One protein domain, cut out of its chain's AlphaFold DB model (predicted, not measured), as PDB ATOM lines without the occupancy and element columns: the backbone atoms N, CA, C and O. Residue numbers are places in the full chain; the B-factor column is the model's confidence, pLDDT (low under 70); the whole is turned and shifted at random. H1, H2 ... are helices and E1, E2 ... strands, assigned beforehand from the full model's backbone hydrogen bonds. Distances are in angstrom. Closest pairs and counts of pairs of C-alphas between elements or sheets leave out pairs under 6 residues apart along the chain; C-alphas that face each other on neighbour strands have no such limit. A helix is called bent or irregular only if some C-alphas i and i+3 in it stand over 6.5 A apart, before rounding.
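This is residues 3 to 193 and 200 to 226 of the 301 residues of an uncharacterized protein of uncultured SUP05 cluster bacterium (UniProt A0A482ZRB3). A strongly twisted sheet of three strands, E3 to E5, extends one end of a long, loose up-and-down bundle of helices, with H3 in its middle and H1, H4 and H7 set about it. At the other end H2 lies across the end of H1 and H6 crosses H3, while a small hairpin, E1 and E2, lies beside the body. The 218 printed residues include seven named helices and five named strands, in the order E1 E2 H1 H2 H3 E3 E4 E5 H4 H5 H6 H7; both sheets, E3 - E4 - E5 and E1 - E2, are antiparallel. The class is mostly helix, the whole is loose with a radius of gyration of the C-alphas of 22.7 A, and the spans are 78 by 47 by 31 A.

E3, residues 103 to 109, E4, 115 to 121, and E5, 124 to 128, form a meander, each strand the antiparallel neighbour of the one before. N 106 and O 118 are 2.8 A apart, and N 124 and O 121 are 3.1 A apart, both within hydrogen-bond range. The hub is H3, residues 74 to 101. With its residues 90 to 101 it touches H4, residues 135 to 158, at a steep tilt of 41 degrees, opposite ways; the closest C-alphas, of Ser 97 and Ala 141, are 4.9 A apart. H1, residues 19 to 48, was assigned as one helix by its hydrogen bonds but is bent, with C-alphas 30 and 33 6.8 A apart; its arms are H1a, 19 to 30, and H1b, 33 to 48. H1a touches H3 at a shallow tilt of 15 degrees, opposite ways, closest at the C-alphas of Gly 30 and Ser 89, 5.8 A. H7, residues 201 to 220, touches H4 at a shallow tilt of 25 degrees, closest at the C-alphas of Ile 157 and Ser 205, 4.7 A. H6, residues 175 to 189, touches H3 about perpendicular at 82 degrees, closest at the C-alphas of Asp 80 and Ala 184, 6.4 A. H5, residues 162 to 168, touches no helix. H2, residues 52 to 69, and H1b only just touch, only at the corner, with 3 pairs of C-alphas within 8 A, the closest being Tyr 47 and Val 55, 6.6 A. E1, residues 3 to 5, and E2, 12 to 15, form a hairpin with N 4 and O 13 3.3 A apart. Every O i to N i+4 pair is within hydrogen-bond range in H1a, H1b, H3 and H5, against 11 of 14 in H2, 17 of 20 in H4, 9 of 11 in H6 and 15 of 16 in H7.

H3 is 40.0 A long, from C-alpha 74 at (104.987, 150.676, 164.812) to C-alpha 101 at (97.871, 123.316, 136.449). H4 measures 31.6 A, H7 29.6 A, and H7 ends at C-alpha 220 at (106.475, 123.866, 129.962).

The C-alphas of Thr 70 and Asp 112, the two farthest apart, are 79.1 A apart. Residues 194 to 199 are not printed, and C-alphas 193 and 200 are 12.2 A apart across the cut. Of the links printed whole, none is long. Confidence is under 70 in residues 3 to 12, 69 to 72, 191 to 193 and 222 to 226.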
ATOM      1  N   CYS A   3      97.923 114.513 156.047       67.50
ATOM      2  CA  CYS A   3      98.011 114.925 157.443       67.50
ATOM      3  C   CYS A   3      98.428 116.393 157.490       67.50
ATOM      4  O   CYS A   3      99.534 116.730 157.043       67.50
ATOM      5  N   VAL A   4      97.530 117.230 158.016       64.38
ATOM      6  CA  VAL A   4      97.781 118.654 158.255       64.38
ATOM      7  C   VAL A   4      98.689 118.757 159.466       64.38
ATOM      8  O   VAL A   4      98.350 118.253 160.536       64.38
ATOM      9  N   GLU A   5      99.830 119.417 159.315       59.38
ATOM     10  CA  GLU A   5     100.690 119.726 160.451       59.38
ATOM     11  C   GLU A   5     100.325 121.120 160.967       59.38
ATOM     12  O   GLU A   5     100.756 122.147 160.435       59.38
ATOM     13  N   PHE A   6      99.482 121.175 161.999       58.28
ATOM     14  CA  PHE A   6      99.273 122.422 162.724       58.28
ATOM     15  C   PHE A   6     100.535 122.720 163.529       58.28
ATOM     16  O   PHE A   6     100.764 122.141 164.579       58.28
ATOM     17  N   ARG A   7     101.359 123.674 163.084       53.47
ATOM     18  CA  ARG A   7     102.607 124.021 163.795       53.47
ATOM     19  C   ARG A   7     102.405 124.444 165.261       53.47
ATOM     20  O   ARG A   7     103.366 124.462 166.018       53.47
ATOM     21  N   PHE A   8     101.179 124.789 165.656       49.75
ATOM     22  CA  PHE A   8     100.844 125.233 167.011       49.75
ATOM     23  C   PHE A   8     100.406 124.105 167.959       49.75
ATOM     24  O   PHE A   8     100.352 124.302 169.168       49.75
ATOM     25  N   SER A   9     100.085 122.922 167.434       46.06
ATOM     26  CA  SER A   9      99.670 121.774 168.235       46.06
ATOM     27  C   SER A   9     100.184 120.524 167.543       46.06
ATOM     28  O   SER A   9      99.892 120.319 166.372       46.06
ATOM     29  N   SER A  10     100.938 119.678 168.242       61.69
ATOM     30  CA  SER A  10     101.514 118.416 167.742       61.69
ATOM     31  C   SER A  10     100.468 117.352 167.353       61.69
ATOM     32  O   SER A  10     100.735 116.151 167.386       61.69
ATOM     33  N   LEU A  11      99.261 117.785 167.002       67.00
ATOM     34  CA  LEU A  11      98.100 116.990 166.680       67.00
ATOM     35  C   LEU A  11      98.056 116.770 165.166       67.00
ATOM     36  O   LEU A  11      97.787 117.676 164.379       67.00
ATOM     37  N   TRP A  12      98.351 115.536 164.773       63.84
ATOM     38  CA  TRP A  12      98.311 115.086 163.389       63.84
ATOM     39  C   TRP A  12      96.879 114.676 163.069       63.84
ATOM     40  O   TRP A  12      96.434 113.597 163.458       63.84
ATOM     41  N   ILE A  13      96.138 115.536 162.376       74.44
ATOM     42  CA  ILE A  13      94.820 115.161 161.866       74.44
ATOM     43  C   ILE A  13      95.032 114.606 160.464       74.44
ATOM     44  O   ILE A  13      95.322 115.353 159.528       74.44
ATOM     45  N   CYS A  14      94.930 113.285 160.334       76.12
ATOM     46  CA  CYS A  14      94.990 112.616 159.043       76.12
ATOM     47  C   CYS A  14      93.567 112.402 158.525       76.12
ATOM     48  O   CYS A  14      92.805 111.626 159.100       76.12
ATOM     49  N   LEU A  15      93.208 113.089 157.441       77.50
ATOM     50  CA  LEU A  15      91.941 112.864 156.754       77.50
ATOM     51  C   LEU A  15      92.139 111.871 155.599       77.50
ATOM     52  O   LEU A  15      93.099 111.948 154.823       77.50
ATOM     53  N   GLY A  16      91.211 110.918 155.491       80.38
ATOM     54  CA  GLY A  16      91.080 110.009 154.352       80.38
ATOM     55  C   GLY A  16      90.395 110.696 153.172       80.38
ATOM     56  O   GLY A  16      89.310 110.289 152.782       80.38
ATOM     57  N   THR A  17      90.988 111.779 152.670       83.56
ATOM     58  CA  THR A  17      90.451 112.584 151.563       83.56
ATOM     59  C   THR A  17      91.134 112.262 150.245       83.56
ATOM     60  O   THR A  17      92.298 111.848 150.213       83.56
ATOM     61  N   ASP A  18      90.418 112.522 149.153       87.25
ATOM     62  CA  ASP A  18      90.968 112.441 147.803       87.25
ATOM     63  C   ASP A  18      92.124 113.443 147.616       87.25
ATOM     64  O   ASP A  18      92.208 114.490 148.278       87.25
ATOM     65  N   THR A  19      93.014 113.146 146.670       85.88
ATOM     66  CA  THR A  19      94.167 113.989 146.296       85.88
ATOM     67  C   THR A  19      93.741 115.409 145.908       85.88
ATOM     68  O   THR A  19      94.368 116.389 146.302       85.88
ATOM     69  N   LEU A  20      92.614 115.542 145.210       85.38
ATOM     70  CA  LEU A  20      92.100 116.825 144.734       85.38
ATOM     71  C   LEU A  20      91.500 117.686 145.860       85.38
ATOM     72  O   LEU A  20      91.707 118.897 145.911       85.38
ATOM     73  N   GLN A  21      90.794 117.058 146.805       88.44
ATOM     74  CA  GLN A  21      90.261 117.742 147.990       88.44
ATOM     75  C   GLN A  21      91.388 118.278 148.869       88.44
ATOM     76  O   GLN A  21      91.313 119.391 149.387       88.44
ATOM     77  N   THR A  22      92.449 117.487 148.980       87.31
ATOM     78  CA  THR A  22      93.666 117.836 149.700       87.31
ATOM     79  C   THR A  22      94.304 119.116 149.149       87.31
ATOM     80  O   THR A  22      94.560 120.049 149.904       87.31
ATOM     81  N   MET A  23      94.471 119.218 147.828       85.12
ATOM     82  CA  MET A  23      95.005 120.435 147.201       85.12
ATOM     83  C   MET A  23      94.083 121.642 147.364       85.12
ATOM     84  O   MET A  23      94.547 122.763 147.564       85.12
ATOM     85  N   GLY A  24      92.765 121.422 147.313       86.88
ATOM     86  CA  GLY A  24      91.790 122.470 147.612       86.88
ATOM     87  C   GLY A  24      91.949 123.019 149.033       86.88
ATOM     88  O   GLY A  24      91.862 124.230 149.245       86.88
ATOM     89  N   LEU A  25      92.239 122.149 150.004       88.38
ATOM     90  CA  LEU A  25      92.501 122.546 151.385       88.38
ATOM     91  C   LEU A  25      93.824 123.312 151.520       88.38
ATOM     92  O   LEU A  25      93.876 124.303 152.249       88.38
ATOM     93  N   ASP A  26      94.863 122.923 150.782       87.38
ATOM     94  CA  ASP A  26      96.125 123.668 150.724       87.38
ATOM     95  C   ASP A  26      95.947 125.075 150.143       87.38
ATOM     96  O   ASP A  26      96.514 126.047 150.660       87.38
ATOM     97  N   LEU A  27      95.101 125.208 149.118       87.31
ATOM     98  CA  LEU A  27      94.735 126.499 148.543       87.31
ATOM     99  C   LEU A  27      93.970 127.368 149.554       87.31
ATOM    100  O   LEU A  27      94.261 128.558 149.700       87.31
ATOM    101  N   ALA A  28      93.042 126.768 150.307       88.06
ATOM    102  CA  ALA A  28      92.338 127.441 151.396       88.06
ATOM    103  C   ALA A  28      93.294 127.852 152.531       88.06
ATOM    104  O   ALA A  28      93.188 128.955 153.065       88.06
ATOM    105  N   ALA A  29      94.289 127.025 152.858       87.50
ATOM    106  CA  ALA A  29      95.325 127.371 153.828       87.50
ATOM    107  C   ALA A  29      96.216 128.530 153.340       87.50
ATOM    108  O   ALA A  29      96.715 129.307 154.152       87.50
ATOM    109  N   GLY A  30      96.402 128.682 152.024       85.50
ATOM    110  CA  GLY A  30      97.047 129.852 151.416       85.50
ATOM    111  C   GLY A  30      96.285 131.167 151.627       85.50
ATOM    112  O   GLY A  30      96.912 132.228 151.658       85.50
ATOM    113  N   LEU A  31      94.964 131.095 151.849       86.81
ATOM    114  CA  LEU A  31      94.076 132.246 152.072       86.81
ATOM    115  C   LEU A  31      94.179 132.815 153.483       86.81
ATOM    116  O   LEU A  31      93.886 133.988 153.705       86.81
ATOM    117  N   TYR A  32      94.641 132.007 154.435       87.44
ATOM    118  CA  TYR A  32      94.705 132.386 155.840       87.44
ATOM    119  C   TYR A  32      95.532 133.664 156.102       87.44
ATOM    120  O   TYR A  32      94.997 134.580 156.728       87.44
ATOM    121  N   PRO A  33      96.773 133.824 155.590       88.19
ATOM    122  CA  PRO A  33      97.527 135.065 155.770       88.19
ATOM    123  C   PRO A  33      96.858 136.289 155.126       88.19
ATOM    124  O   PRO A  33      96.933 137.382 155.680       88.19
ATOM    125  N   LEU A  34      96.171 136.125 153.987       87.75
ATOM    126  CA  LEU A  34      95.438 137.225 153.347       87.75
ATOM    127  C   LEU A  34      94.237 137.658 154.187       87.75
ATOM    128  O   LEU A  34      94.031 138.852 154.394       87.75
ATOM    129  N   LEU A  35      93.473 136.698 154.712       89.00
ATOM    130  CA  LEU A  35      92.363 136.979 155.621       89.00
ATOM    131  C   LEU A  35      92.849 137.667 156.892       89.00
ATOM    132  O   LEU A  35      92.216 138.621 157.333       89.00
ATOM    133  N   LEU A  36      93.991 137.242 157.441       88.06
ATOM    134  CA  LEU A  36      94.614 137.920 158.575       88.06
ATOM    135  C   LEU A  36      94.997 139.366 158.248       88.06
ATOM    136  O   LEU A  36      94.755 140.236 159.078       88.06
ATOM    137  N   MET A  37      95.547 139.641 157.060       88.88
ATOM    138  CA  MET A  37      95.860 141.012 156.634       88.88
ATOM    139  C   MET A  37      94.607 141.872 156.429       88.88
ATOM    140  O   MET A  37      94.595 143.049 156.778       88.88
ATOM    141  N   ILE A  38      93.533 141.304 155.876       87.88
ATOM    142  CA  ILE A  38      92.260 142.021 155.725       87.88
ATOM    143  C   ILE A  38      91.656 142.300 157.103       87.88
ATOM    144  O   ILE A  38      91.216 143.416 157.368       87.88
ATOM    145  N   LEU A  39      91.668 141.308 157.997       89.81
ATOM    146  CA  LEU A  39      91.149 141.438 159.353       89.81
ATOM    147  C   LEU A  39      91.950 142.471 160.151       89.81
ATOM    148  O   LEU A  39      91.349 143.338 160.777       89.81
ATOM    149  N   SER A  40      93.285 142.443 160.079       89.06
ATOM    150  CA  SER A  40      94.135 143.438 160.740       89.06
ATOM    151  C   SER A  40      93.889 144.845 160.192       89.06
ATOM    152  O   SER A  40      93.767 145.789 160.972       89.06
ATOM    153  N   TYR A  41      93.732 144.996 158.873       86.25
ATOM    154  CA  TYR A  41      93.393 146.276 158.254       86.25
ATOM    155  C   TYR A  41      92.026 146.795 158.718       86.25
ATOM    156  O   TYR A  41      91.906 147.957 159.104       86.25
ATOM    157  N   VAL A  42      91.000 145.938 158.742       87.25
ATOM    158  CA  VAL A  42      89.667 146.294 159.249       87.25
ATOM    159  C   VAL A  42      89.739 146.691 160.723       87.25
ATOM    160  O   VAL A  42      89.130 147.689 161.101       87.25
ATOM    161  N   CYS A  43      90.524 145.988 161.544       87.19
ATOM    162  CA  CYS A  43      90.769 146.364 162.936       87.19
ATOM    163  C   CYS A  43      91.404 147.758 163.061       87.19
ATOM    164  O   CYS A  43      90.951 148.545 163.888       87.19
ATOM    165  N   ILE A  44      92.395 148.096 162.225       84.88
ATOM    166  CA  ILE A  44      93.021 149.431 162.204       84.88
ATOM    167  C   ILE A  44      91.997 150.504 161.802       84.88
ATOM    168  O   ILE A  44      91.869 151.521 162.476       84.88
ATOM    169  N   VAL A  45      91.209 150.267 160.752       85.38
ATOM    170  CA  VAL A  45      90.201 151.235 160.285       85.38
ATOM    171  C   VAL A  45      89.074 151.428 161.306       85.38
ATOM    172  O   VAL A  45      88.620 152.550 161.527       85.38
ATOM    173  N   LEU A  46      88.608 150.352 161.948       86.81
ATOM    174  CA  LEU A  46      87.605 150.427 163.016       86.81
ATOM    175  C   LEU A  46      88.136 151.164 164.246       86.81
ATOM    176  O   LEU A  46      87.382 151.895 164.896       86.81
ATOM    177  N   TYR A  47      89.422 150.979 164.547       83.94
ATOM    178  CA  TYR A  47      90.112 151.691 165.609       83.94
ATOM    179  C   TYR A  47      90.172 153.197 165.327       83.94
ATOM    180  O   TYR A  47      89.742 153.986 166.169       83.94
ATOM    181  N   ASP A  48      90.598 153.594 164.125       85.19
ATOM    182  CA  ASP A  48      90.690 155.004 163.718       85.19
ATOM    183  C   ASP A  48      89.320 155.708 163.722       85.19
ATOM    184  O   ASP A  48      89.219 156.895 164.032       85.19
ATOM    185  N   ASN A  49      88.242 154.967 163.446       89.62
ATOM    186  CA  ASN A  49      86.869 155.478 163.481       89.62
ATOM    187  C   ASN A  49      86.259 155.555 164.899       89.62
ATOM    188  O   ASN A  49      85.075 155.868 165.032       89.62
ATOM    189  N   ASN A  50      87.024 155.286 165.965       89.75
ATOM    190  CA  ASN A  50      86.572 155.341 167.365       89.75
ATOM    191  C   ASN A  50      85.330 154.477 167.673       89.75
ATOM    192  O   ASN A  50      84.463 154.860 168.469       89.75
ATOM    193  N   PHE A  51      85.220 153.289 167.071       91.44
ATOM    194  CA  PHE A  51      84.079 152.405 167.316       91.44
ATOM    195  C   PHE A  51      84.082 151.875 168.763       91.44
ATOM    196  O   PHE A  51      84.910 151.046 169.147       91.44
ATOM    197  N   ARG A  52      83.135 152.351 169.585       89.12
ATOM    198  CA  ARG A  52      83.103 152.151 171.051       89.12
ATOM    199  C   ARG A  52      83.343 150.713 171.542       89.12
ATOM    200  O   ARG A  52      84.198 150.559 172.414       89.12
ATOM    201  N   PRO A  53      82.651 149.663 171.053       87.00
ATOM    202  CA  PRO A  53      82.845 148.316 171.599       87.00
ATOM    203  C   PRO A  53      84.235 147.758 171.272       87.00
ATOM    204  O   PRO A  53      84.837 147.095 172.112       87.00
ATOM    205  N   PHE A  54      84.785 148.092 170.101       87.06
ATOM    206  CA  PHE A  54      86.140 147.693 169.729       87.06
ATOM    207  C   PHE A  54      87.181 148.378 170.624       87.06
ATOM    208  O   PHE A  54      88.070 147.720 171.156       87.06
ATOM    209  N   VAL A  55      87.018 149.681 170.878       85.88
ATOM    210  CA  VAL A  55      87.915 150.450 171.754       85.88
ATOM    211  C   VAL A  55      87.926 149.894 173.182       85.88
ATOM    212  O   VAL A  55      88.990 149.793 173.785       85.88
ATOM    213  N   VAL A  56      86.772 149.498 173.734       91.31
ATOM    214  CA  VAL A  56      86.698 148.934 175.095       91.31
ATOM    215  C   VAL A  56      87.460 147.612 175.202       91.31
ATOM    216  O   VAL A  56      88.224 147.437 176.149       91.31
ATOM    217  N   ILE A  57      87.301 146.719 174.222       91.00
ATOM    218  CA  ILE A  57      88.015 145.432 174.180       91.00
ATOM    219  C   ILE A  57      89.521 145.646 173.975       91.00
ATOM    220  O   ILE A  57      90.336 144.917 174.540       91.00
ATOM    221  N   TRP A  58      89.904 146.660 173.197       87.81
ATOM    222  CA  TRP A  58      91.301 146.923 172.851       87.81
ATOM    223  C   TRP A  58      92.088 147.646 173.958       87.81
ATOM    224  O   TRP A  58      93.296 147.456 174.076       87.81
ATOM    225  N   LYS A  59      91.429 148.433 174.823       85.75
ATOM    226  CA  LYS A  59      92.060 149.180 175.934       85.75
ATOM    227  C   LYS A  59      93.057 148.387 176.801       85.75
ATOM    228  O   LYS A  59      94.153 148.906 177.011       85.75
ATOM    229  N   PRO A  60      92.760 147.174 177.311       85.38
ATOM    230  CA  PRO A  60      93.733 146.418 178.107       85.38
ATOM    231  C   PRO A  60      94.984 146.041 177.299       85.38
ATOM    232  O   PRO A  60      96.099 146.155 177.805       85.38
ATOM    233  N   PHE A  61      94.816 145.676 176.024       83.69
ATOM    234  CA  PHE A  61      95.935 145.389 175.125       83.69
ATOM    235  C   PHE A  61      96.791 146.626 174.864       83.69
ATOM    236  O   PHE A  61      98.011 146.515 174.782       83.69
ATOM    237  N   GLN A  62      96.182 147.813 174.788       80.31
ATOM    238  CA  GLN A  62      96.924 149.056 174.592       80.31
ATOM    239  C   GLN A  62      97.861 149.385 175.740       80.31
ATOM    240  O   GLN A  62      98.945 149.881 175.475       80.31
ATOM    241  N   ILE A  63      97.474 149.127 176.989       82.50
ATOM    242  CA  ILE A  63      98.332 149.422 178.144       82.50
ATOM    243  C   ILE A  63      99.618 148.588 178.061       82.50
ATOM    244  O   ILE A  63     100.715 149.122 178.211       82.50
ATOM    245  N   ILE A  64      99.481 147.300 177.731       81.19
ATOM    246  CA  ILE A  64     100.613 146.380 177.559       81.19
ATOM    247  C   ILE A  64     101.445 146.773 176.330       81.19
ATOM    248  O   ILE A  64     102.668 146.859 176.403       81.19
ATOM    249  N   LEU A  65     100.790 147.060 175.201       76.88
ATOM    250  CA  LEU A  65     101.472 147.437 173.965       76.88
ATOM    251  C   LEU A  65     102.177 148.789 174.075       76.88
ATOM    252  O   LEU A  65     103.264 148.914 173.535       76.88
ATOM    253  N   ASN A  66     101.621 149.784 174.776       75.50
ATOM    254  CA  ASN A  66     102.276 151.083 174.953       75.50
ATOM    255  C   ASN A  66     103.581 150.961 175.739       75.50
ATOM    256  O   ASN A  66     104.536 151.659 175.421       75.50
ATOM    257  N   TYR A  67     103.637 150.053 176.715       75.38
ATOM    258  CA  TYR A  67     104.870 149.762 177.440       75.38
ATOM    259  C   TYR A  67     105.969 149.249 176.495       75.38
ATOM    260  O   TYR A  67     107.109 149.706 176.551       75.38
ATOM    261  N   VAL A  68     105.601 148.370 175.556       72.25
ATOM    262  CA  VAL A  68     106.506 147.815 174.533       72.25
ATOM    263  C   VAL A  68     106.818 148.827 173.414       72.25
ATOM    264  O   VAL A  68     107.913 148.831 172.857       72.25
ATOM    265  N   ARG A  69     105.875 149.720 173.097       66.94
ATOM    266  CA  ARG A  69     105.904 150.650 171.956       66.94
ATOM    267  C   ARG A  69     106.927 151.774 172.080       66.94
ATOM    268  O   ARG A  69     107.294 152.345 171.059       66.94
ATOM    269  N   THR A  70     107.391 152.090 173.288       65.88
ATOM    270  CA  THR A  70     108.272 153.246 173.547       65.88
ATOM    271  C   THR A  70     109.561 153.242 172.710       65.88
ATOM    272  O   THR A  70     110.128 154.304 172.488       65.88
ATOM    273  N   ASN A  71     109.975 152.084 172.181       63.78
ATOM    274  CA  ASN A  71     111.194 151.939 171.380       63.78
ATOM    275  C   ASN A  71     110.964 151.542 169.904       63.78
ATOM    276  O   ASN A  71     111.945 151.283 169.221       63.78
ATOM    277  N   TRP A  72     109.722 151.428 169.409       60.44
ATOM    278  CA  TRP A  72     109.440 150.851 168.078       60.44
ATOM    279  C   TRP A  72     108.618 151.797 167.190       60.44
ATOM    280  O   TRP A  72     107.530 152.237 167.578       60.44
ATOM    281  N   ASP A  73     109.074 152.045 165.956       70.44
ATOM    282  CA  ASP A  73     108.259 152.690 164.917       70.44
ATOM    283  C   ASP A  73     107.212 151.697 164.378       70.44
ATOM    284  O   ASP A  73     107.407 150.957 163.414       70.44
ATOM    285  N   VAL A  74     106.067 151.647 165.065       70.19
ATOM    286  CA  VAL A  74     104.987 150.676 164.812       70.19
ATOM    287  C   VAL A  74     104.495 150.715 163.368       70.19
ATOM    288  O   VAL A  74     104.075 149.687 162.837       70.19
ATOM    289  N   ARG A  75     104.505 151.883 162.721       71.06
ATOM    290  CA  ARG A  75     103.868 152.045 161.414       71.06
ATOM    291  C   ARG A  75     104.672 151.359 160.317       71.06
ATOM    292  O   ARG A  75     104.101 150.569 159.568       71.06
ATOM    293  N   THR A  76     105.965 151.652 160.244       72.12
ATOM    294  CA  THR A  76     106.895 151.053 159.277       72.12
ATOM    295  C   THR A  76     107.022 149.552 159.522       72.12
ATOM    296  O   THR A  76     106.760 148.771 158.611       72.12
ATOM    297  N   SER A  77     107.219 149.142 160.780       78.50
ATOM    298  CA  SER A  77     107.285 147.725 161.164       78.50
ATOM    299  C   SER A  77     106.029 146.933 160.765       78.50
ATOM    300  O   SER A  77     106.122 145.831 160.225       78.50
ATOM    301  N   THR A  78     104.831 147.502 160.952       81.00
ATOM    302  CA  THR A  78     103.575 146.827 160.578       81.00
ATOM    303  C   THR A  78     103.456 146.636 159.063       81.00
ATOM    304  O   THR A  78     103.007 145.584 158.605       81.00
ATOM    305  N   ILE A  79     103.866 147.634 158.276       83.81
ATOM    306  CA  ILE A  79     103.831 147.555 156.809       83.81
ATOM    307  C   ILE A  79     104.812 146.494 156.304       83.81
ATOM    308  O   ILE A  79     104.439 145.705 155.437       83.81
ATOM    309  N   ASP A  80     106.009 146.408 156.885       79.69
ATOM    310  CA  ASP A  80     107.015 145.408 156.512       79.69
ATOM    311  C   ASP A  80     106.555 143.979 156.832       79.69
ATOM    312  O   ASP A  80     106.737 143.048 156.036       79.69
ATOM    313  N   VAL A  81     105.886 143.797 157.974       84.94
ATOM    314  CA  VAL A  81     105.268 142.518 158.349       84.94
ATOM    315  C   VAL A  81     104.165 142.139 157.358       84.94
ATOM    316  O   VAL A  81     104.118 140.994 156.900       84.94
ATOM    317  N   PHE A  82     103.309 143.086 156.961       86.38
ATOM    318  CA  PHE A  82     102.293 142.837 155.935       86.38
ATOM    319  C   PHE A  82     102.903 142.526 154.570       86.38
ATOM    320  O   PHE A  82     102.458 141.584 153.920       86.38
ATOM    321  N   ALA A  83     103.946 143.242 154.152       85.06
ATOM    322  CA  ALA A  83     104.666 142.958 152.913       85.06
ATOM    323  C   ALA A  83     105.242 141.532 152.913       85.06
ATOM    324  O   ALA A  83     105.095 140.793 151.935       85.06
ATOM    325  N   THR A  84     105.815 141.106 154.042       84.38
ATOM    326  CA  THR A  84     106.364 139.756 154.216       84.38
ATOM    327  C   THR A  84     105.272 138.688 154.138       84.38
ATOM    328  O   THR A  84     105.391 137.743 153.357       84.38
ATOM    329  N   PHE A  85     104.177 138.830 154.894       86.44
ATOM    330  CA  PHE A  85     103.063 137.876 154.842       86.44
ATOM    331  C   PHE A  85     102.411 137.813 153.467       86.44
ATOM    332  O   PHE A  85     102.093 136.725 152.981       86.44
ATOM    333  N   PHE A  86     102.251 138.970 152.827       87.50
ATOM    334  CA  PHE A  86     101.751 139.073 151.471       87.50
ATOM    335  C   PHE A  86     102.621 138.273 150.500       87.50
ATOM    336  O   PHE A  86     102.098 137.444 149.760       87.50
ATOM    337  N   PHE A  87     103.942 138.458 150.543       84.12
ATOM    338  CA  PHE A  87     104.889 137.762 149.675       84.12
ATOM    339  C   PHE A  87     104.913 136.246 149.910       84.12
ATOM    340  O   PHE A  87     104.895 135.475 148.950       84.12
ATOM    341  N   LEU A  88     104.892 135.811 151.174       83.75
ATOM    342  CA  LEU A  88     104.829 134.388 151.528       83.75
ATOM    343  C   LEU A  88     103.543 133.732 151.021       83.75
ATOM    344  O   LEU A  88     103.583 132.644 150.446       83.75
ATOM    345  N   SER A  89     102.404 134.405 151.194       89.94
ATOM    346  CA  SER A  89     101.122 133.938 150.665       89.94
ATOM    347  C   SER A  89     101.141 133.888 149.137       89.94
ATOM    348  O   SER A  89     100.750 132.879 148.556       89.94
ATOM    349  N   ASN A  90     101.686 134.921 148.487       87.75
ATOM    350  CA  ASN A  90     101.820 134.988 147.034       87.75
ATOM    351  C   ASN A  90     102.594 133.801 146.463       87.75
ATOM    352  O   ASN A  90     102.138 133.154 145.522       87.75
ATOM    353  N   PHE A  91     103.745 133.504 147.065       84.62
ATOM    354  CA  PHE A  91     104.585 132.386 146.664       84.62
ATOM    355  C   PHE A  91     103.863 131.049 146.851       84.62
ATOM    356  O   PHE A  91     103.883 130.209 145.957       84.62
ATOM    357  N   LYS A  92     103.163 130.871 147.978       88.31
ATOM    358  CA  LYS A  92     102.374 129.662 148.233       88.31
ATOM    359  C   LYS A  92     101.263 129.474 147.193       88.31
ATOM    360  O   LYS A  92     101.106 128.372 146.676       88.31
ATOM    361  N   TYR A  93     100.532 130.537 146.853       90.88
ATOM    362  CA  TYR A  93      99.508 130.495 145.806       90.88
ATOM    363  C   TYR A  93     100.071 130.145 144.444       90.88
ATOM    364  O   TYR A  93      99.474 129.345 143.730       90.88
ATOM    365  N   LEU A  94     101.211 130.743 144.107       89.00
ATOM    366  CA  LEU A  94     101.899 130.480 142.862       89.00
ATOM    367  C   LEU A  94     102.237 128.987 142.776       89.00
ATOM    368  O   LEU A  94     101.759 128.320 141.864       89.00
ATOM    369  N   THR A  95     102.956 128.444 143.762       86.44
ATOM    370  CA  THR A  95     103.359 127.030 143.781       86.44
ATOM    371  C   THR A  95     102.160 126.088 143.686       86.44
ATOM    372  O   THR A  95     102.123 125.258 142.789       86.44
ATOM    373  N   ILE A  96     101.138 126.262 144.535       88.44
ATOM    374  CA  ILE A  96      99.955 125.381 144.539       88.44
ATOM    375  C   ILE A  96      99.188 125.467 143.213       88.44
ATOM    376  O   ILE A  96      98.719 124.454 142.699       88.44
ATOM    377  N   SER A  97      99.046 126.670 142.649       91.25
ATOM    378  CA  SER A  97      98.315 126.850 141.390       91.25
ATOM    379  C   SER A  97      99.059 126.206 140.224       91.25
ATOM    380  O   SER A  97      98.430 125.553 139.398       91.25
ATOM    381  N   PHE A  98     100.386 126.344 140.164       87.69
ATOM    382  CA  PHE A  98     101.198 125.674 139.149       87.69
ATOM    383  C   PHE A  98     101.195 124.153 139.327       87.69
ATOM    384  O   PHE A  98     101.022 123.441 138.343       87.69
ATOM    385  N   ASP A  99     101.297 123.654 140.557       85.38
ATOM    386  CA  ASP A  99     101.206 122.224 140.872       85.38
ATOM    387  C   ASP A  99      99.872 121.618 140.392       85.38
ATOM    388  O   ASP A  99      99.846 120.512 139.850       85.38
ATOM    389  N   LEU A 100      98.762 122.358 140.519       89.88
ATOM    390  CA  LEU A 100      97.450 121.930 140.023       89.88
ATOM    391  C   LEU A 100      97.323 122.036 138.490       89.88
ATOM    392  O   LEU A 100      96.635 121.239 137.855       89.88
ATOM    393  N   LEU A 101      97.960 123.039 137.885       90.69
ATOM    394  CA  LEU A 101      97.871 123.316 136.449       90.69
ATOM    395  C   LEU A 101      98.942 122.598 135.619       90.69
ATOM    396  O   LEU A 101      98.915 122.712 134.398       90.69
ATOM    397  N   THR A 102      99.870 121.862 136.232       87.62
ATOM    398  CA  THR A 102     100.923 121.143 135.503       87.62
ATOM    399  C   THR A 102     100.391 119.796 134.995       87.62
ATOM    400  O   THR A 102     100.035 118.927 135.801       87.62
ATOM    401  N   PRO A 103     100.309 119.590 133.667       89.69
ATOM    402  CA  PRO A 103      99.868 118.325 133.101       89.69
ATOM    403  C   PRO A 103     101.029 117.323 133.020       89.69
ATOM    404  O   PRO A 103     102.162 117.697 132.732       89.69
ATOM    405  N   VAL A 104     100.734 116.030 133.178       87.88
ATOM    406  CA  VAL A 104     101.697 114.936 132.954       87.88
ATOM    407  C   VAL A 104     101.223 114.039 131.820       87.88
ATOM    408  O   VAL A 104     100.035 113.724 131.715       87.88
ATOM    409  N   LYS A 105     102.153 113.613 130.959       89.75
ATOM    410  CA  LYS A 105     101.890 112.604 129.925       89.75
ATOM    411  C   LYS A 105     101.959 111.217 130.557       89.75
ATOM    412  O   LYS A 105     103.004 110.809 131.048       89.75
ATOM    413  N   VAL A 106     100.855 110.485 130.514       89.25
ATOM    414  CA  VAL A 106     100.761 109.103 130.988       89.25
ATOM    415  C   VAL A 106     100.684 108.193 129.770       89.25
ATOM    416  O   VAL A 106      99.758 108.319 128.966       89.25
ATOM    417  N   TYR A 107     101.652 107.292 129.626       89.44
ATOM    418  CA  TYR A 107     101.670 106.298 128.556       89.44
ATOM    419  C   TYR A 107     100.881 105.059 128.988       89.44
ATOM    420  O   TYR A 107     101.104 104.516 130.067       89.44
ATOM    421  N   GLN A 108      99.941 104.628 128.154       88.38
ATOM    422  CA  GLN A 108      99.135 103.430 128.356       88.38
ATOM    423  C   GLN A 108      99.452 102.439 127.238       88.38
ATOM    424  O   GLN A 108      99.230 102.728 126.058       88.38
ATOM    425  N   LEU A 109      99.986 101.279 127.624       90.38
ATOM    426  CA  LEU A 109     100.221 100.167 126.714       90.38
ATOM    427  C   LEU A 109      98.911  99.395 126.552       90.38
ATOM    428  O   LEU A 109      98.369  98.878 127.530       90.38
ATOM    429  N   HIS A 110      98.375  99.361 125.336       90.31
ATOM    430  CA  HIS A 110      97.210  98.539 125.039       90.31
ATOM    431  C   HIS A 110      97.637  97.088 124.783       90.31
ATOM    432  O   HIS A 110      98.759  96.847 124.338       90.31
ATOM    433  N   SER A 111      96.743  96.126 125.021       88.25
ATOM    434  CA  SER A 111      97.002  94.696 124.768       88.25
ATOM    435  C   SER A 111      97.378  94.403 123.310       88.25
ATOM    436  O   SER A 111      98.096  93.447 123.043       88.25
ATOM    437  N   ASP A 112      96.982  95.280 122.386       90.12
ATOM    438  CA  ASP A 112      97.304  95.209 120.956       90.12
ATOM    439  C   ASP A 112      98.742  95.671 120.622       90.12
ATOM    440  O   ASP A 112      99.107  95.790 119.454       90.12
ATOM    441  N   GLY A 113      99.556  96.017 121.628       91.12
ATOM    442  CA  GLY A 113     100.914  96.550 121.458       91.12
ATOM    443  C   GLY A 113     100.973  98.025 121.037       91.12
ATOM    444  O   GLY A 113     102.061  98.580 120.891       91.12
ATOM    445  N   ASN A 114      99.823  98.687 120.865       93.69
ATOM    446  CA  ASN A 114      99.764 100.111 120.542       93.69
ATOM    447  C   ASN A 114      99.978 100.975 121.798       93.69
ATOM    448  O   ASN A 114      99.339 100.768 122.835       93.69
ATOM    449  N   LEU A 115     100.859 101.969 121.691       91.44
ATOM    450  CA  LEU A 115     101.183 102.900 122.765       91.44
ATOM    451  C   LEU A 115     100.344 104.168 122.606       91.44
ATOM    452  O   LEU A 115     100.528 104.951 121.675       91.44
ATOM    453  N   THR A 116      99.415 104.380 123.534       93.00
ATOM    454  CA  THR A 116      98.589 105.592 123.579       93.00
ATOM    455  C   THR A 116      99.043 106.482 124.728       93.00
ATOM    456  O   THR A 116      99.543 105.993 125.739       93.00
ATOM    457  N   TYR A 117      98.900 107.798 124.587       89.94
ATOM    458  CA  TYR A 117      99.215 108.738 125.661       89.94
ATOM    459  C   TYR A 117      97.968 109.510 126.083       89.94
ATOM    460  O   TYR A 117      97.108 109.854 125.268       89.94
ATOM    461  N   ARG A 118      97.881 109.810 127.377       89.62
ATOM    462  CA  ARG A 118      96.808 110.605 127.972       89.62
ATOM    463  C   ARG A 118      97.401 111.651 128.901       89.62
ATOM    464  O   ARG A 118      98.314 111.362 129.663       89.62
ATOM    465  N   TRP A 119      96.848 112.858 128.870       90.00
ATOM    466  CA  TRP A 119      97.194 113.894 129.839       90.00
ATOM    467  C   TRP A 119      96.470 113.637 131.165       90.00
ATOM    468  O   TRP A 119      95.234 113.662 131.226       90.00
ATOM    469  N   GLY A 120      97.250 113.362 132.204       89.62
ATOM    470  CA  GLY A 120      96.806 113.187 133.583       89.62
ATOM    471  C   GLY A 120      97.251 114.348 134.468       89.62
ATOM    472  O   GLY A 120      98.090 115.164 134.079       89.62
ATOM    473  N   LEU A 121      96.670 114.433 135.662       88.06
ATOM    474  CA  LEU A 121      97.127 115.355 136.700       88.06
ATOM    475  C   LEU A 121      98.464 114.870 137.285       88.06
ATOM    476  O   LEU A 121      98.623 113.674 137.518       88.06
ATOM    477  N   PHE A 122      99.389 115.788 137.586       84.75
ATOM    478  CA  PHE A 122     100.727 115.450 138.098       84.75
ATOM    479  C   PHE A 122     100.718 114.539 139.339       84.75
ATOM    480  O   PHE A 122     101.518 113.614 139.436       84.75
ATOM    481  N   TYR A 123      99.794 114.756 140.276       81.50
ATOM    482  CA  TYR A 123      99.701 113.945 141.498       81.50
ATOM    483  C   TYR A 123      98.820 112.708 141.366       81.50
ATOM    484  O   TYR A 123      98.863 111.835 142.230       81.50
ATOM    485  N   ASP A 124      97.977 112.663 140.338       85.50
ATOM    486  CA  ASP A 124      97.021 111.583 140.151       85.50
ATOM    487  C   ASP A 124      96.765 111.352 138.661       85.50
ATOM    488  O   ASP A 124      95.873 111.938 138.039       85.50
ATOM    489  N   ALA A 125      97.563 110.450 138.096       86.81
ATOM    490  CA  ALA A 125      97.485 110.040 136.701       86.81
ATOM    491  C   ALA A 125      96.126 109.416 136.325       86.81
ATOM    492  O   ALA A 125      95.789 109.347 135.140       86.81
ATOM    493  N   THR A 126      95.328 108.971 137.306       89.00
ATOM    494  CA  THR A 126      94.001 108.389 137.047       89.00
ATOM    495  C   THR A 126      92.981 109.454 136.643       89.00
ATOM    496  O   THR A 126      92.030 109.167 135.904       89.00
ATOM    497  N   ILE A 127      93.196 110.701 137.078       90.62
ATOM    498  CA  ILE A 127      92.298 111.817 136.818       90.62
ATOM    499  C   ILE A 127      92.692 112.477 135.488       90.62
ATOM    500  O   ILE A 127      93.780 113.045 135.375       90.62
ATOM    501  N   PRO A 128      91.812 112.464 134.469       91.31
ATOM    502  CA  PRO A 128      92.076 113.177 133.227       91.31
ATOM    503  C   PRO A 128      92.211 114.683 133.446       91.31
ATOM    504  O   PRO A 128      91.338 115.316 134.053       91.31
ATOM    505  N   TYR A 129      93.253 115.257 132.850       92.75
ATOM    506  CA  TYR A 129      93.498 116.692 132.862       92.75
ATOM    507  C   TYR A 129      92.322 117.466 132.235       92.75
ATOM    508  O   TYR A 129      91.771 117.064 131.207       92.75
ATOM    509  N   PHE A 130      91.909 118.563 132.882       92.19
ATOM    510  CA  PHE A 130      90.821 119.463 132.440       92.19
ATOM    511  C   PHE A 130      89.447 118.818 132.157       92.19
ATOM    512  O   PHE A 130      88.617 119.379 131.443       92.19
ATOM    513  N   ARG A 131      89.144 117.662 132.759       92.25
ATOM    514  CA  ARG A 131      87.794 117.065 132.716       92.25
ATOM    515  C   ARG A 131      86.933 117.433 133.923       92.25
ATOM    516  O   ARG A 131      87.406 118.073 134.851       92.25
ATOM    517  N   SER A 132      85.670 117.003 133.918       91.00
ATOM    518  CA  SER A 132      84.609 117.393 134.868       91.00
ATOM    519  C   SER A 132      85.012 117.437 136.347       91.00
ATOM    520  O   SER A 132      84.611 118.368 137.037       91.00
ATOM    521  N   ARG A 133      85.817 116.484 136.840       90.62
ATOM    522  CA  ARG A 133      86.297 116.495 138.236       90.62
ATOM    523  C   ARG A 133      87.398 117.530 138.494       90.62
ATOM    524  O   ARG A 133      87.370 118.177 139.529       90.62
ATOM    525  N   HIS A 134      88.336 117.700 137.562       92.88
ATOM    526  CA  HIS A 134      89.476 118.619 137.695       92.88
ATOM    527  C   HIS A 134      89.117 120.074 137.357       92.88
ATOM    528  O   HIS A 134      89.639 121.005 137.960       92.88
ATOM    529  N   LEU A 135      88.201 120.271 136.407       93.81
ATOM    530  CA  LEU A 135      87.814 121.569 135.861       93.81
ATOM    531  C   LEU A 135      87.486 122.636 136.925       93.81
ATOM    532  O   LEU A 135      88.054 123.722 136.823       93.81
ATOM    533  N   PRO A 136      86.636 122.388 137.946       94.69
ATOM    534  CA  PRO A 136      86.341 123.420 138.941       94.69
ATOM    535  C   PRO A 136      87.586 123.834 139.733       94.69
ATOM    536  O   PRO A 136      87.781 125.020 139.983       94.69
ATOM    537  N   TYR A 137      88.466 122.889 140.068       92.56
ATOM    538  CA  TYR A 137      89.710 123.184 140.778       92.56
ATOM    539  C   TYR A 137      90.679 123.972 139.896       92.56
ATOM    540  O   TYR A 137      91.266 124.942 140.362       92.56
ATOM    541  N   ALA A 138      90.786 123.618 138.611       93.44
ATOM    542  CA  ALA A 138      91.597 124.358 137.648       93.44
ATOM    543  C   ALA A 138      91.115 125.806 137.485       93.44
ATOM    544  O   ALA A 138      91.928 126.727 137.484       93.44
ATOM    545  N   ILE A 139      89.795 126.027 137.404       95.31
ATOM    546  CA  ILE A 139      89.208 127.374 137.344       95.31
ATOM    547  C   ILE A 139      89.568 128.165 138.601       95.31
ATOM    548  O   ILE A 139      89.995 129.313 138.493       95.31
ATOM    549  N   ILE A 140      89.429 127.557 139.783       93.88
ATOM    550  CA  ILE A 140      89.778 128.209 141.047       93.88
ATOM    551  C   ILE A 140      91.276 128.541 141.080       93.88
ATOM    552  O   ILE A 140      91.614 129.673 141.403       93.88
ATOM    553  N   ALA A 141      92.160 127.617 140.693       92.88
ATOM    554  CA  ALA A 141      93.605 127.852 140.659       92.88
ATOM    555  C   ALA A 141      94.000 128.974 139.692       92.88
ATOM    556  O   ALA A 141      94.789 129.848 140.046       92.88
ATOM    557  N   ILE A 142      93.412 129.005 138.489       94.06
ATOM    558  CA  ILE A 142      93.619 130.098 137.530       94.06
ATOM    559  C   ILE A 142      93.124 131.416 138.128       94.06
ATOM    560  O   ILE A 142      93.839 132.414 138.085       94.06
ATOM    561  N   ALA A 143      91.929 131.431 138.723       94.88
ATOM    562  CA  ALA A 143      91.377 132.629 139.346       94.88
ATOM    563  C   ALA A 143      92.262 133.136 140.495       94.88
ATOM    564  O   ALA A 143      92.533 134.335 140.569       94.88
ATOM    565  N   THR A 144      92.765 132.245 141.359       91.81
ATOM    566  CA  THR A 144      93.671 132.623 142.451       91.81
ATOM    567  C   THR A 144      95.014 133.116 141.937       91.81
ATOM    568  O   THR A 144      95.508 134.124 142.437       91.81
ATOM    569  N   LEU A 145      95.579 132.474 140.911       91.75
ATOM    570  CA  LEU A 145      96.831 132.901 140.291       91.75
ATOM    571  C   LEU A 145      96.673 134.291 139.664       91.75
ATOM    572  O   LEU A 145      97.510 135.161 139.884       91.75
ATOM    573  N   LEU A 146      95.578 134.545 138.945       93.25
ATOM    574  CA  LEU A 146      95.314 135.853 138.343       93.25
ATOM    575  C   LEU A 146      95.105 136.946 139.402       93.25
ATOM    576  O   LEU A 146      95.719 138.010 139.320       93.25
ATOM    577  N   LEU A 147      94.253 136.689 140.395       91.81
ATOM    578  CA  LEU A 147      93.809 137.711 141.343       91.81
ATOM    579  C   LEU A 147      94.822 137.976 142.456       91.81
ATOM    580  O   LEU A 147      95.048 139.131 142.813       91.81
ATOM    581  N   PHE A 148      95.428 136.930 143.014       89.88
ATOM    582  CA  PHE A 148      96.346 137.076 144.141       89.88
ATOM    583  C   PHE A 148      97.799 137.151 143.712       89.88
ATOM    584  O   PHE A 148      98.575 137.768 144.431       89.88
ATOM    585  N   THR A 149      98.177 136.585 142.566       89.81
ATOM    586  CA  THR A 149      99.587 136.529 142.166       89.81
ATOM    587  C   THR A 149      99.915 137.491 141.031       89.81
ATOM    588  O   THR A 149     100.760 138.373 141.189       89.81
ATOM    589  N   LEU A 150      99.223 137.381 139.897       90.56
ATOM    590  CA  LEU A 150      99.502 138.201 138.722       90.56
ATOM    591  C   LEU A 150      99.129 139.667 138.956       90.56
ATOM    592  O   LEU A 150      99.926 140.545 138.643       90.56
ATOM    593  N   LEU A 151      97.953 139.942 139.527       90.81
ATOM    594  CA  LEU A 151      97.476 141.311 139.731       90.81
ATOM    595  C   LEU A 151      98.414 142.141 140.631       90.81
ATOM    596  O   LEU A 151      98.782 143.241 140.214       90.81
ATOM    597  N   PRO A 152      98.862 141.672 141.813       87.62
ATOM    598  CA  PRO A 152      99.765 142.475 142.636       87.62
ATOM    599  C   PRO A 152     101.164 142.623 142.045       87.62
ATOM    600  O   PRO A 152     101.793 143.663 142.216       87.62
ATOM    601  N   VAL A 153     101.652 141.613 141.323       87.31
ATOM    602  CA  VAL A 153     102.945 141.700 140.635       87.31
ATOM    603  C   VAL A 153     102.859 142.683 139.478       87.31
ATOM    604  O   VAL A 153     103.732 143.532 139.334       87.31
ATOM    605  N   LEU A 154     101.777 142.640 138.702       90.06
ATOM    606  CA  LEU A 154     101.509 143.620 137.659       90.06
ATOM    607  C   LEU A 154     101.400 145.026 138.256       90.06
ATOM    608  O   LEU A 154     101.956 145.965 137.696       90.06
ATOM    609  N   LEU A 155     100.762 145.172 139.420       89.75
ATOM    610  CA  LEU A 155     100.718 146.436 140.147       89.75
ATOM    611  C   LEU A 155     102.131 146.908 140.511       89.75
ATOM    612  O   LEU A 155     102.464 148.049 140.211       89.75
ATOM    613  N   LEU A 156     102.974 146.048 141.092       87.94
ATOM    614  CA  LEU A 156     104.364 146.375 141.440       87.94
ATOM    615  C   LEU A 156     105.213 146.720 140.207       87.94
ATOM    616  O   LEU A 156     106.059 147.609 140.276       87.94
ATOM    617  N   ILE A 157     104.981 146.056 139.071       88.81
ATOM    618  CA  ILE A 157     105.677 146.325 137.805       88.81
ATOM    619  C   ILE A 157     105.220 147.643 137.186       88.81
ATOM    620  O   ILE A 157     106.047 148.403 136.691       88.81
ATOM    621  N   LEU A 158     103.917 147.924 137.194       90.56
ATOM    622  CA  LEU A 158     103.352 149.113 136.560       90.56
ATOM    623  C   LEU A 158     103.486 150.369 137.434       90.56
ATOM    624  O   LEU A 158     103.482 151.483 136.911       90.56
ATOM    625  N   TYR A 159     103.647 150.221 138.751       88.75
ATOM    626  CA  TYR A 159     103.715 151.342 139.692       88.75
ATOM    627  C   TYR A 159     104.805 152.394 139.407       88.75
ATOM    628  O   TYR A 159     104.515 153.586 139.539       88.75
ATOM    629  N   PRO A 160     106.041 152.031 139.005       85.12
ATOM    630  CA  PRO A 160     107.082 153.004 138.666       85.12
ATOM    631  C   PRO A 160     106.735 153.891 137.458       85.12
ATOM    632  O   PRO A 160     107.349 154.943 137.268       85.12
ATOM    633  N   PHE A 161     105.759 153.506 136.628       86.19
ATOM    634  CA  PHE A 161     105.384 154.271 135.445       86.19
ATOM    635  C   PHE A 161     104.440 155.427 135.799       86.19
ATOM    636  O   PHE A 161     103.320 155.235 136.274       86.19
ATOM    637  N   ARG A 162     104.846 156.659 135.460       85.19
ATOM    638  CA  ARG A 162     104.052 157.882 135.710       85.19
ATOM    639  C   ARG A 162     102.651 157.836 135.087       85.19
ATOM    640  O   ARG A 162     101.709 158.369 135.664       85.19
ATOM    641  N   CYS A 163     102.501 157.206 133.920       88.75
ATOM    642  CA  CYS A 163     101.201 157.051 133.256       88.75
ATOM    643  C   CYS A 163     100.234 156.217 134.101       88.75
ATOM    644  O   CYS A 163      99.067 156.574 134.237       88.75
ATOM    645  N   PHE A 164     100.739 155.145 134.713       89.50
ATOM    646  CA  PHE A 164      99.946 154.292 135.581       89.50
ATOM    647  C   PHE A 164      99.585 155.010 136.881       89.50
ATOM    648  O   PHE A 164      98.428 154.989 137.273       89.50
ATOM    649  N   GLN A 165     100.512 155.752 137.491       88.19
ATOM    650  CA  GLN A 165     100.199 156.576 138.669       88.19
ATOM    651  C   GLN A 165      99.096 157.611 138.385       88.19
ATOM    652  O   GLN A 165      98.207 157.808 139.210       88.19
ATOM    653  N   LYS A 166      99.104 158.236 137.199       89.44
ATOM    654  CA  LYS A 166      98.019 159.131 136.763       89.44
ATOM    655  C   LYS A 166      96.687 158.395 136.603       89.44
ATOM    656  O   LYS A 166      95.671 158.927 137.030       89.44
ATOM    657  N   LEU A 167      96.698 157.197 136.012       89.69
ATOM    658  CA  LEU A 167      95.507 156.353 135.869       89.69
ATOM    659  C   LEU A 167      94.946 155.947 137.236       89.69
ATOM    660  O   LEU A 167      93.742 156.015 137.449       89.69
ATOM    661  N   LEU A 168      95.820 155.564 138.169       86.50
ATOM    662  CA  LEU A 168      95.441 155.240 139.536       86.50
ATOM    663  C   LEU A 168      94.764 156.448 140.195       86.50
ATOM    664  O   LEU A 168      93.636 156.323 140.650       86.50
ATOM    665  N   ASN A 169      95.341 157.647 140.117       86.38
ATOM    666  CA  ASN A 169      94.740 158.851 140.709       86.38
ATOM    667  C   ASN A 169      93.306 159.179 140.228       86.38
ATOM    668  O   ASN A 169      92.646 160.001 140.861       86.38
ATOM    669  N   LEU A 170      92.804 158.552 139.155       89.06
ATOM    670  CA  LEU A 170      91.408 158.684 138.721       89.06
ATOM    671  C   LEU A 170      90.409 157.924 139.606       89.06
ATOM    672  O   LEU A 170      89.241 158.306 139.637       89.06
ATOM    673  N   PHE A 171      90.817 156.864 140.317       85.06
ATOM    674  CA  PHE A 171      89.900 156.161 141.221       85.06
ATOM    675  C   PHE A 171      89.937 156.777 142.628       85.06
ATOM    676  O   PHE A 171      91.009 157.152 143.107       85.06
ATOM    677  N   PRO A 172      88.801 156.818 143.350       81.00
ATOM    678  CA  PRO A 172      88.684 157.440 144.676       81.00
ATOM    679  C   PRO A 172      89.334 156.626 145.816       81.00
ATOM    680  O   PRO A 172      88.933 156.730 146.975       81.00
ATOM    681  N   PHE A 173      90.320 155.779 145.516       79.81
ATOM    682  CA  PHE A 173      90.972 154.924 146.506       79.81
ATOM    683  C   PHE A 173      91.996 155.696 147.350       79.81
ATOM    684  O   PHE A 173      92.582 156.685 146.916       79.81
ATOM    685  N   ARG A 174      92.253 155.224 148.578       79.81
ATOM    686  CA  ARG A 174      93.294 155.780 149.465       79.81
ATOM    687  C   ARG A 174      94.697 155.406 148.960       79.81
ATOM    688  O   ARG A 174      95.366 154.549 149.535       79.81
ATOM    689  N   TRP A 175      95.147 156.071 147.894       81.94
ATOM    690  CA  TRP A 175      96.417 155.815 147.196       81.94
ATOM    691  C   TRP A 175      97.653 155.866 148.080       81.94
ATOM    692  O   TRP A 175      98.620 155.157 147.818       81.94
ATOM    693  N   TYR A 176      97.604 156.648 149.157       83.44
ATOM    694  CA  TYR A 176      98.680 156.724 150.137       83.44
ATOM    695  C   TYR A 176      99.066 155.344 150.705       83.44
ATOM    696  O   TYR A 176     100.249 155.059 150.877       83.44
ATOM    697  N   ILE A 177      98.091 154.463 150.963       81.19
ATOM    698  CA  ILE A 177      98.361 153.122 151.513       81.19
ATOM    699  C   ILE A 177      99.104 152.283 150.477       81.19
ATOM    700  O   ILE A 177     100.114 151.663 150.798       81.19
ATOM    701  N   LEU A 178      98.641 152.319 149.224       85.25
ATOM    702  CA  LEU A 178      99.291 151.607 148.132       85.25
ATOM    703  C   LEU A 178     100.709 152.127 147.891       85.25
ATOM    704  O   LEU A 178     101.622 151.329 147.731       85.25
ATOM    705  N   HIS A 179     100.905 153.446 147.914       85.00
ATOM    706  CA  HIS A 179     102.226 154.057 147.796       85.00
ATOM    707  C   HIS A 179     103.155 153.575 148.902       85.00
ATOM    708  O   HIS A 179     104.278 153.179 148.625       85.00
ATOM    709  N   THR A 180     102.681 153.568 150.149       84.25
ATOM    710  CA  THR A 180     103.494 153.125 151.287       84.25
ATOM    711  C   THR A 180     103.832 151.636 151.186       84.25
ATOM    712  O   THR A 180     104.960 151.239 151.454       84.25
ATOM    713  N   PHE A 181     102.878 150.815 150.742       84.12
ATOM    714  CA  PHE A 181     103.100 149.392 150.501       84.12
ATOM    715  C   PHE A 181     104.138 149.165 149.399       84.12
ATOM    716  O   PHE A 181     105.114 148.460 149.618       84.12
ATOM    717  N   VAL A 182     103.983 149.798 148.232       87.38
ATOM    718  CA  VAL A 182     104.937 149.657 147.123       87.38
ATOM    719  C   VAL A 182     106.314 150.219 147.489       87.38
ATOM    720  O   VAL A 182     107.328 149.628 147.119       87.38
ATOM    721  N   ASP A 183     106.372 151.313 148.247       83.50
ATOM    722  CA  ASP A 183     107.631 151.848 148.766       83.50
ATOM    723  C   ASP A 183     108.315 150.885 149.743       83.50
ATOM    724  O   ASP A 183     109.538 150.867 149.764       83.50
ATOM    725  N   ALA A 184     107.590 150.044 150.489       83.12
ATOM    726  CA  ALA A 184     108.216 148.997 151.302       83.12
ATOM    727  C   ALA A 184     108.899 147.929 150.423       83.12
ATOM    728  O   ALA A 184     110.032 147.534 150.690       83.12
ATOM    729  N   PHE A 185     108.277 147.529 149.304       81.88
ATOM    730  CA  PHE A 185     108.884 146.574 148.358       81.88
ATOM    731  C   PHE A 185     110.063 147.162 147.582       81.88
ATOM    732  O   PHE A 185     111.075 146.497 147.369       81.88
ATOM    733  N   HIS A 186     109.929 148.401 147.115       84.69
ATOM    734  CA  HIS A 186     110.950 149.062 146.305       84.69
ATOM    735  C   HIS A 186     111.987 149.814 147.143       84.69
ATOM    736  O   HIS A 186     113.000 150.246 146.596       84.69
ATOM    737  N   GLY A 187     111.757 149.975 148.446       78.19
ATOM    738  CA  GLY A 187     112.568 150.797 149.341       78.19
ATOM    739  C   GLY A 187     114.017 150.340 149.412       78.19
ATOM    740  O   GLY A 187     114.912 151.179 149.431       78.19
ATOM    741  N   CYS A 188     114.261 149.030 149.327       73.31
ATOM    742  CA  CYS A 188     115.611 148.462 149.270       73.31
ATOM    743  C   CYS A 188     116.381 148.806 147.982       73.31
ATOM    744  O   CYS A 188     117.594 148.645 147.948       73.31
ATOM    745  N   TYR A 189     115.690 149.250 146.927       74.44
ATOM    746  CA  TYR A 189     116.265 149.619 145.625       74.44
ATOM    747  C   TYR A 189     116.238 151.132 145.375       74.44
ATOM    748  O   TYR A 189     116.553 151.599 144.276       74.44
ATOM    749  N   LYS A 190     115.810 151.903 146.378       73.44
ATOM    750  CA  LYS A 190     115.810 153.360 146.359       73.44
ATOM    751  C   LYS A 190     117.150 153.841 146.917       73.44
ATOM    752  O   LYS A 190     117.249 154.175 148.096       73.44
ATOM    753  N   ASP A 191     118.183 153.849 146.079       63.69
ATOM    754  CA  ASP A 191     119.477 154.422 146.453       63.69
ATOM    755  C   ASP A 191     119.362 155.948 146.502       63.69
ATOM    756  O   ASP A 191     119.295 156.602 145.466       63.69
ATOM    757  N   GLY A 192     119.329 156.498 147.721       55.16
ATOM    758  CA  GLY A 192     119.414 157.930 148.020       55.16
ATOM    759  C   GLY A 192     118.194 158.759 147.601       55.16
ATOM    760  O   GLY A 192     117.704 158.689 146.483       55.16
ATOM    761  N   THR A 193     117.693 159.597 148.504       55.31
ATOM    762  CA  THR A 193     116.781 160.711 148.174       55.31
ATOM    763  C   THR A 193     117.537 161.975 147.753       55.31
ATOM    764  O   THR A 193     116.937 163.042 147.670       55.31
ATOM    765  N   TYR A 200     116.493 152.769 140.815       80.94
ATOM    766  CA  TYR A 200     116.567 151.377 140.332       80.94
ATOM    767  C   TYR A 200     115.326 150.532 140.663       80.94
ATOM    768  O   TYR A 200     115.361 149.306 140.579       80.94
ATOM    769  N   ARG A 201     114.188 151.153 140.990       82.25
ATOM    770  CA  ARG A 201     112.957 150.435 141.392       82.25
ATOM    771  C   ARG A 201     112.455 149.425 140.352       82.25
ATOM    772  O   ARG A 201     111.901 148.396 140.717       82.25
ATOM    773  N   TRP A 202     112.700 149.683 139.065       80.62
ATOM    774  CA  TRP A 202     112.365 148.766 137.966       80.62
ATOM    775  C   TRP A 202     113.089 147.412 138.066       80.62
ATOM    776  O   TRP A 202     112.591 146.411 137.553       80.62
ATOM    777  N   PHE A 203     114.237 147.351 138.749       83.50
ATOM    778  CA  PHE A 203     114.981 146.113 138.962       83.50
ATOM    779  C   PHE A 203     114.231 145.153 139.896       83.50
ATOM    780  O   PHE A 203     114.201 143.949 139.648       83.50
ATOM    781  N   ALA A 204     113.556 145.685 140.922       81.56
ATOM    782  CA  ALA A 204     112.694 144.896 141.801       81.56
ATOM    783  C   ALA A 204     111.550 144.257 141.003       81.56
ATOM    784  O   ALA A 204     111.313 143.053 141.087       81.56
ATOM    785  N   SER A 205     110.889 145.049 140.157       81.38
ATOM    786  CA  SER A 205     109.837 144.586 139.251       81.38
ATOM    787  C   SER A 205     110.327 143.485 138.301       81.38
ATOM    788  O   SER A 205     109.642 142.479 138.110       81.38
ATOM    789  N   LEU A 206     111.532 143.637 137.741       82.88
ATOM    790  CA  LEU A 206     112.146 142.644 136.856       82.88
ATOM    791  C   LEU A 206     112.439 141.329 137.589       82.88
ATOM    792  O   LEU A 206     112.229 140.262 137.018       82.88
ATOM    793  N   PHE A 207     112.847 141.387 138.859       83.00
ATOM    794  CA  PHE A 207     113.029 140.195 139.690       83.00
ATOM    795  C   PHE A 207     111.722 139.405 139.866       83.00
ATOM    796  O   PHE A 207     111.720 138.179 139.738       83.00
ATOM    797  N   PHE A 208     110.595 140.088 140.098       80.25
ATOM    798  CA  PHE A 208     109.289 139.425 140.154       80.25
ATOM    799  C   PHE A 208     108.904 138.810 138.809       80.25
ATOM    800  O   PHE A 208     108.470 137.662 138.776       80.25
ATOM    801  N   LEU A 209     109.108 139.526 137.702       83.75
ATOM    802  CA  LEU A 209     108.799 139.021 136.362       83.75
ATOM    803  C   LEU A 209     109.637 137.784 136.008       83.75
ATOM    804  O   LEU A 209     109.083 136.784 135.556       83.75
ATOM    805  N   MET A 210     110.945 137.821 136.277       85.31
ATOM    806  CA  MET A 210     111.865 136.692 136.073       85.31
ATOM    807  C   MET A 210     111.389 135.429 136.791       85.31
ATOM    808  O   MET A 210     111.520 134.335 136.251       85.31
ATOM    809  N   ARG A 211     110.794 135.562 137.981       79.12
ATOM    810  CA  ARG A 211     110.214 134.416 138.692       79.12
ATOM    811  C   ARG A 211     109.052 133.802 137.936       79.12
ATOM    812  O   ARG A 211     109.043 132.591 137.772       79.12
ATOM    813  N   PHE A 212     108.100 134.602 137.456       81.44
ATOM    814  CA  PHE A 212     106.997 134.061 136.658       81.44
ATOM    815  C   PHE A 212     107.505 133.344 135.419       81.44
ATOM    816  O   PHE A 212     107.074 132.225 135.173       81.44
ATOM    817  N   VAL A 213     108.435 133.958 134.685       85.19
ATOM    818  CA  VAL A 213     109.046 133.344 133.501       85.19
ATOM    819  C   VAL A 213     109.679 132.005 133.868       85.19
ATOM    820  O   VAL A 213     109.321 130.997 133.278       85.19
ATOM    821  N   PHE A 214     110.494 131.963 134.926       82.62
ATOM    822  CA  PHE A 214     111.112 130.724 135.394       82.62
ATOM    823  C   PHE A 214     110.082 129.642 135.753       82.62
ATOM    824  O   PHE A 214     110.263 128.479 135.405       82.62
ATOM    825  N   PHE A 215     108.986 130.010 136.423       75.94
ATOM    826  CA  PHE A 215     107.909 129.070 136.733       75.94
ATOM    827  C   PHE A 215     107.183 128.573 135.476       75.94
ATOM    828  O   PHE A 215     106.950 127.374 135.360       75.94
ATOM    829  N   PHE A 216     106.872 129.456 134.524       81.50
ATOM    830  CA  PHE A 216     106.252 129.072 133.253       81.50
ATOM    831  C   PHE A 216     107.164 128.166 132.423       81.50
ATOM    832  O   PHE A 216     106.700 127.139 131.932       81.50
ATOM    833  N   ASP A 217     108.447 128.504 132.315       83.50
ATOM    834  CA  ASP A 217     109.445 127.702 131.607       83.50
ATOM    835  C   ASP A 217     109.563 126.310 132.240       83.50
ATOM    836  O   ASP A 217     109.519 125.299 131.539       83.50
ATOM    837  N   CYS A 218     109.610 126.240 133.574       76.50
ATOM    838  CA  CYS A 218     109.591 124.983 134.318       76.50
ATOM    839  C   CYS A 218     108.324 124.152 134.067       76.50
ATOM    840  O   CYS A 218     108.419 122.943 133.866       76.50
ATOM    841  N   SER A 219     107.144 124.779 134.052       75.25
ATOM    842  CA  SER A 219     105.884 124.083 133.763       75.25
ATOM    843  C   SER A 219     105.796 123.590 132.317       75.25
ATOM    844  O   SER A 219     105.196 122.546 132.065       75.25
ATOM    845  N   LEU A 220     106.398 124.303 131.359       76.00
ATOM    846  CA  LEU A 220     106.475 123.866 129.962       76.00
ATOM    847  C   LEU A 220     107.479 122.721 129.771       76.00
ATOM    848  O   LEU A 220     107.261 121.855 128.926       76.00
ATOM    849  N   TYR A 221     108.542 122.683 130.577       76.12
ATOM    850  CA  TYR A 221     109.605 121.676 130.525       76.12
ATOM    851  C   TYR A 221     109.383 120.517 131.520       76.12
ATOM    852  O   TYR A 221     110.326 119.966 132.090       76.12
ATOM    853  N   SER A 222     108.117 120.126 131.725       61.19
ATOM    854  CA  SER A 222     107.687 119.108 132.703       61.19
ATOM    855  C   SER A 222     108.239 117.691 132.460       61.19
ATOM    856  O   SER A 222     107.991 116.806 133.276       61.19
ATOM    857  N   ASP A 223     109.002 117.453 131.391       61.19
ATOM    858  CA  ASP A 223     109.671 116.163 131.162       61.19
ATOM    859  C   ASP A 223     110.905 115.974 132.092       61.19
ATOM    860  O   ASP A 223     111.481 114.891 132.148       61.19
ATOM    861  N   SER A 224     111.314 116.999 132.860       56.31
ATOM    862  CA  SER A 224     112.458 116.944 133.794       56.31
ATOM    863  C   SER A 224     112.015 116.797 135.259       56.31
ATOM    864  O   SER A 224     111.827 117.788 135.964       56.31
ATOM    865  N   GLU A 225     111.879 115.562 135.748       54.91
ATOM    866  CA  GLU A 225     111.201 115.209 137.015       54.91
ATOM    867  C   GLU A 225     111.760 115.801 138.335       54.91
ATOM    868  O   GLU A 225     111.105 115.656 139.368       54.91
ATOM    869  N   LEU A 226     112.917 116.484 138.372       52.66
ATOM    870  CA  LEU A 226     113.588 116.771 139.659       52.66
ATOM    871  C   LEU A 226     114.016 118.220 139.964       52.66
ATOM    872  O   LEU A 226     114.352 118.497 141.113       52.66
TER     873      LEU A 226